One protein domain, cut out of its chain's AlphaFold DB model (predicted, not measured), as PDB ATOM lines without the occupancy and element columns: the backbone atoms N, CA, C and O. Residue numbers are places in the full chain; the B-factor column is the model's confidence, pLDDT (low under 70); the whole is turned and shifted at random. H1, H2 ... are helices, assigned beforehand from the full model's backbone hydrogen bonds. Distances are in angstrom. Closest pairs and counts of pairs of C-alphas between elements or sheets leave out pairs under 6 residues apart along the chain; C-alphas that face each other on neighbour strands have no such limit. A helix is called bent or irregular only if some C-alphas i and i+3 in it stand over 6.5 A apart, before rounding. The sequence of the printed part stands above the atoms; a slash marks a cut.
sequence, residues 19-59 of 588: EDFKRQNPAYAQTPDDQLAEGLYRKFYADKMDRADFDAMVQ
ATOM      1  N   GLU A  19     346.185 345.108 226.631       92.88
ATOM      2  CA  GLU A  19     345.573 343.840 227.020       92.88
ATOM      3  C   GLU A  19     344.417 343.471 226.081       92.88
ATOM      4  O   GLU A  19     344.334 342.335 225.605       92.88
ATOM      5  N   ASP A  20     343.570 344.443 225.731       93.88
ATOM      6  CA  ASP A  20     342.500 344.245 224.752       93.88
ATOM      7  C   ASP A  20     343.069 343.917 223.366       93.88
ATOM      8  O   ASP A  20     342.539 343.053 222.661       93.88
ATOM      9  N   PHE A  21     344.198 344.532 222.996       93.81
ATOM     10  CA  PHE A  21     344.917 344.203 221.767       93.81
ATOM     11  C   PHE A  21     345.437 342.770 221.748       93.81
ATOM     12  O   PHE A  21     345.226 342.065 220.758       93.81
ATOM     13  N   LYS A  22     346.059 342.304 222.833       94.81
ATOM     14  CA  LYS A  22     346.520 340.914 222.956       94.81
ATOM     15  C   LYS A  22     345.366 339.917 222.933       94.81
ATOM     16  O   LYS A  22     345.479 338.872 222.300       94.81
ATOM     17  N   ARG A  23     344.236 340.255 223.564       95.06
ATOM     18  CA  ARG A  23     343.024 339.423 223.563       95.06
ATOM     19  C   ARG A  23     342.458 339.247 222.153       95.06
ATOM     20  O   ARG A  23     342.019 338.156 221.804       95.06
ATOM     21  N   GLN A  24     342.499 340.302 221.339       95.75
ATOM     22  CA  GLN A  24     342.055 340.263 219.942       95.75
ATOM     23  C   GLN A  24     343.094 339.657 218.988       95.75
ATOM     24  O   GLN A  24     342.730 339.174 217.919       95.75
ATOM     25  N   ASN A  25     344.377 339.652 219.365       95.44
ATOM     26  CA  ASN A  25     345.474 339.167 218.531       95.44
ATOM     27  C   ASN A  25     346.353 338.166 219.309       95.44
ATOM     28  O   ASN A  25     347.450 338.525 219.749       95.44
ATOM     29  N   PRO A  26     345.923 336.892 219.442       94.94
ATOM     30  CA  PRO A  26     346.593 335.899 220.289       94.94
ATOM     31  C   PRO A  26     348.059 335.625 219.929       94.94
ATOM     32  O   PRO A  26     348.833 335.211 220.788       94.94
ATOM     33  N   ALA A  27     348.471 335.902 218.687       96.19
ATOM     34  CA  ALA A  27     349.867 335.801 218.255       96.19
ATOM     35  C   ALA A  27     350.824 336.707 219.061       96.19
ATOM     36  O   ALA A  27     352.011 336.406 219.149       96.19
ATOM     37  N   TYR A  28     350.312 337.778 219.681       94.69
ATOM     38  CA  TYR A  28     351.078 338.709 220.520       94.69
ATOM     39  C   TYR A  28     350.880 338.480 222.023       94.69
ATOM     40  O   TYR A  28     351.364 339.270 222.832       94.69
ATOM     41  N   ALA A  29     350.181 337.414 222.431       94.50
ATOM     42  CA  ALA A  29     349.885 337.160 223.843       94.50
ATOM     43  C   ALA A  29     351.157 337.043 224.705       94.50
ATOM     44  O   ALA A  29     351.163 337.488 225.850       94.50
ATOM     45  N   GLN A  30     352.237 336.500 224.131       93.75
ATOM     46  CA  GLN A  30     353.530 336.310 224.800       93.75
ATOM     47  C   GLN A  30     354.507 337.477 224.601       93.75
ATOM     48  O   GLN A  30     355.592 337.474 225.178       93.75
ATOM     49  N   THR A  31     354.166 338.472 223.776       90.19
ATOM     50  CA  THR A  31     355.044 339.623 223.542       90.19
ATOM     51  C   THR A  31     355.039 340.522 224.779       90.19
ATOM     52  O   THR A  31     353.954 340.892 225.229       90.19
ATOM     53  N   PRO A  32     356.197 340.902 225.342       91.81
ATOM     54  CA  PRO A  32     356.266 341.885 226.422       91.81
ATOM     55  C   PRO A  32     355.536 343.194 226.066       91.81
ATOM     56  O   PRO A  32     355.543 343.612 224.906       91.81
ATOM     57  N   ASP A  33     354.855 343.816 227.036       90.38
ATOM     58  CA  ASP A  33     353.997 344.991 226.786       90.38
ATOM     59  C   ASP A  33     354.777 346.181 226.209       90.38
ATOM     60  O   ASP A  33     354.261 346.899 225.360       90.38
ATOM     61  N   ASP A  34     356.034 346.346 226.611       86.06
ATOM     62  CA  ASP A  34     356.975 347.339 226.092       86.06
ATOM     63  C   ASP A  34     357.304 347.118 224.614       86.06
ATOM     64  O   ASP A  34     357.206 348.049 223.813       86.06
ATOM     65  N   GLN A  35     357.620 345.881 224.226       87.19
ATOM     66  CA  GLN A  35     357.890 345.543 222.827       87.19
ATOM     67  C   GLN A  35     356.641 345.681 221.958       87.19
ATOM     68  O   GLN A  35     356.716 346.141 220.816       87.19
ATOM     69  N   LEU A  36     355.482 345.300 222.499       93.81
ATOM     70  CA  LEU A  36     354.212 345.432 221.802       93.81
ATOM     71  C   LEU A  36     353.831 346.906 221.615       93.81
ATOM     72  O   LEU A  36     353.474 347.296 220.505       93.81
ATOM     73  N   ALA A  37     353.951 347.727 222.661       92.38
ATOM     74  CA  ALA A  37     353.700 349.164 222.601       92.38
ATOM     75  C   ALA A  37     354.621 349.855 221.585       92.38
ATOM     76  O   ALA A  37     354.141 350.586 220.722       92.38
ATOM     77  N   GLU A  38     355.925 349.566 221.628       88.06
ATOM     78  CA  GLU A  38     356.911 350.107 220.687       88.06
ATOM     79  C   GLU A  38     356.590 349.716 219.241       88.06
ATOM     80  O   GLU A  38     356.588 350.564 218.345       88.06
ATOM     81  N   GLY A  39     356.294 348.435 219.007       91.12
ATOM     82  CA  GLY A  39     355.971 347.918 217.681       91.12
ATOM     83  C   GLY A  39     354.688 348.523 217.117       91.12
ATOM     84  O   GLY A  39     354.640 348.874 215.937       91.12
ATOM     85  N   LEU A  40     353.661 348.686 217.956       93.81
ATOM     86  CA  LEU A  40     352.412 349.345 217.577       93.81
ATOM     87  C   LEU A  40     352.633 350.823 217.268       93.81
ATOM     88  O   LEU A  40     352.180 351.288 216.220       93.81
ATOM     89  N   TYR A  41     353.367 351.532 218.128       93.44
ATOM     90  CA  TYR A  41     353.692 352.938 217.940       93.44
ATOM     91  C   TYR A  41     354.429 353.163 216.620       93.44
ATOM     92  O   TYR A  41     353.914 353.841 215.732       93.44
ATOM     93  N   ARG A  42     355.586 352.513 216.434       91.56
ATOM     94  CA  ARG A  42     356.419 352.675 215.230       91.56
ATOM     95  C   ARG A  42     355.677 352.356 213.942       91.56
ATOM     96  O   ARG A  42     355.900 353.011 212.933       91.56
ATOM     97  N   LYS A  43     354.829 351.326 213.962       94.62
ATOM     98  CA  LYS A  43     354.176 350.832 212.748       94.62
ATOM     99  C   LYS A  43     352.945 351.638 212.345       94.62
ATOM    100  O   LYS A  43     352.641 351.687 211.155       94.62
ATOM    101  N   PHE A  44     352.207 352.202 213.301       94.06
ATOM    102  CA  PHE A  44     350.873 352.749 213.024       94.06
ATOM    103  C   PHE A  44     350.640 354.188 213.495       94.06
ATOM    104  O   PHE A  44     349.681 354.806 213.012       94.06
ATOM    105  N   TYR A  45     351.456 354.683 214.431       90.81
ATOM    106  CA  TYR A  45     351.194 355.927 215.161       90.81
ATOM    107  C   TYR A  45     352.363 356.913 215.193       90.81
ATOM    108  O   TYR A  45     352.127 358.076 215.505       90.81
ATOM    109  N   ALA A  46     353.585 356.496 214.851       92.19
ATOM    110  CA  ALA A  46     354.769 357.356 214.894       92.19
ATOM    111  C   ALA A  46     354.674 358.590 213.981       92.19
ATOM    112  O   ALA A  46     355.370 359.571 214.211       92.19
ATOM    113  N   ASP A  47     353.813 358.553 212.963       93.19
ATOM    114  CA  ASP A  47     353.509 359.664 212.058       93.19
ATOM    115  C   ASP A  47     352.320 360.534 212.515       93.19
ATOM    116  O   ASP A  47     352.035 361.552 211.888       93.19
ATOM    117  N   LYS A  48     351.597 360.141 213.574       93.25
ATOM    118  CA  LYS A  48     350.292 360.725 213.948       93.25
ATOM    119  C   LYS A  48     350.234 361.334 215.338       93.25
ATOM    120  O   LYS A  48     349.371 362.175 215.576       93.25
ATOM    121  N   MET A  49     351.063 360.873 216.265       93.69
ATOM    122  CA  MET A  49     351.074 361.356 217.643       93.69
ATOM    123  C   MET A  49     352.425 361.095 218.289       93.69
ATOM    124  O   MET A  49     353.149 360.190 217.874       93.69
ATOM    125  N   ASP A  50     352.722 361.850 219.340       89.94
ATOM    126  CA  ASP A  50     353.914 361.626 220.141       89.94
ATOM    127  C   ASP A  50     353.785 360.352 220.976       89.94
ATOM    128  O   ASP A  50     352.693 359.902 221.344       89.94
ATOM    129  N   ARG A  51     354.932 359.766 221.329       87.19
ATOM    130  CA  ARG A  51     354.959 358.516 222.095       87.19
ATOM    131  C   ARG A  51     354.251 358.633 223.445       87.19
ATOM    132  O   ARG A  51     353.559 357.705 223.845       87.19
ATOM    133  N   ALA A  52     354.390 359.761 224.132       81.44
ATOM    134  CA  ALA A  52     353.735 359.961 225.422       81.44
ATOM    135  C   ALA A  52     352.200 359.904 225.305       81.44
ATOM    136  O   ALA A  52     351.542 359.292 226.148       81.44
ATOM    137  N   ASP A  53     351.646 360.476 224.234       86.56
ATOM    138  CA  ASP A  53     350.207 360.469 223.967       86.56
ATOM    139  C   ASP A  53     349.722 359.075 223.567       86.56
ATOM    140  O   ASP A  53     348.672 358.629 224.029       86.56
ATOM    141  N   PHE A  54     350.517 358.346 222.776       93.12
ATOM    142  CA  PHE A  54     350.246 356.944 222.465       93.12
ATOM    143  C   PHE A  54     350.235 356.072 223.727       93.12
ATOM    144  O   PHE A  54     349.285 355.317 223.935       93.12
ATOM    145  N   ASP A  55     351.247 356.192 224.591       89.19
ATOM    146  CA  ASP A  55     351.341 355.424 225.836       89.19
ATOM    147  C   ASP A  55     350.152 355.733 226.760       89.19
ATOM    148  O   ASP A  55     349.557 354.819 227.335       89.19
ATOM    149  N   ALA A  56     349.735 357.002 226.847       87.62
ATOM    150  CA  ALA A  56     348.528 357.396 227.570       87.62
ATOM    151  C   ALA A  56     347.256 356.796 226.947       87.62
ATOM    152  O   ALA A  56     346.401 356.287 227.677       87.62
ATOM    153  N   MET A  57     347.153 356.801 225.612       90.56
ATOM    154  CA  MET A  57     346.028 356.233 224.865       90.56
ATOM    155  C   MET A  57     345.882 354.730 225.118       90.56
ATOM    156  O   MET A  57     344.779 354.260 225.374       90.56
ATOM    157  N   VAL A  58     346.976 353.967 225.109       92.25
ATOM    158  CA  VAL A  58     346.924 352.514 225.365       92.25
ATOM    159  C   VAL A  58     347.055 352.155 226.852       92.25
ATOM    160  O   VAL A  58     347.147 350.975 227.198       92.25
ATOM    161  N   GLN A  59     347.053 353.167 227.731       88.94
ATOM    162  CA  GLN A  59     347.263 353.072 229.181       88.94
ATOM    163  C   GLN A  59     348.547 352.323 229.574       88.94
ATOM    164  O   GLN A  59     348.637 351.714 230.644       88.94
TER     165      GLN A  59
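AT A GLANCE: This is residues 19 to 59 of the 588 residues of an uncharacterized protein of Devosia sp. PTEAB7WZ (UniProt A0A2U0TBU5). Three short helices make a small open arch: H2, the longest, spans the middle, the short H1 stands off beyond its first end, and H3 turns back across H2 near its last end. The first and last printed C-alphas, Glu 19 and Gln 59, come back to 9.6 A from each other. The printed part has 41 residues with three named helices in the order H1, H2, H3 and no named strand, and its class is all helix. It is compact, with a radius of gyration of the C-alphas of 10.1 A, and spans 26 by 18 by 15 A.

IN THESE COORDINATES: H1 is residues 19 to 24, 8.7 A from first to last C-alpha, with C-alpha 19 at (345.573, 343.840, 227.020). H2 is residues 33 to 45, 16.2 A long, from C-alpha 33 at (353.997, 344.991, 226.786). It is neither bent nor irregular, but only just: C-alphas 42 and 45 are 6.2 A apart. H3 is residues 51 to 57, 9.6 A long, with C-alpha 57 at (346.028, 356.233, 224.865).

HOW THE PARTS SIT: H1 and H2 are apart, joined by a short link of 8 residues. H2 and H3 touch, with the C-alphas of Tyr 41 and Phe 54 the closest, 7.0 A apart. Their lines stand at 76 degrees, about perpendicular, and their centres are 10.5 A apart. A tight link of 5 residues joins them. H1 and H3 are apart. In H1, H2 and H3, every O i to N i+4 pair is within hydrogen-bond range.

THE WHOLE: The two C-alphas farthest apart, those of Gln 30 and Lys 48, are 26.9 A from each other. The printed part has no cut and no long link. Its mean pLDDT is 91.8, and no printed residue is under 70.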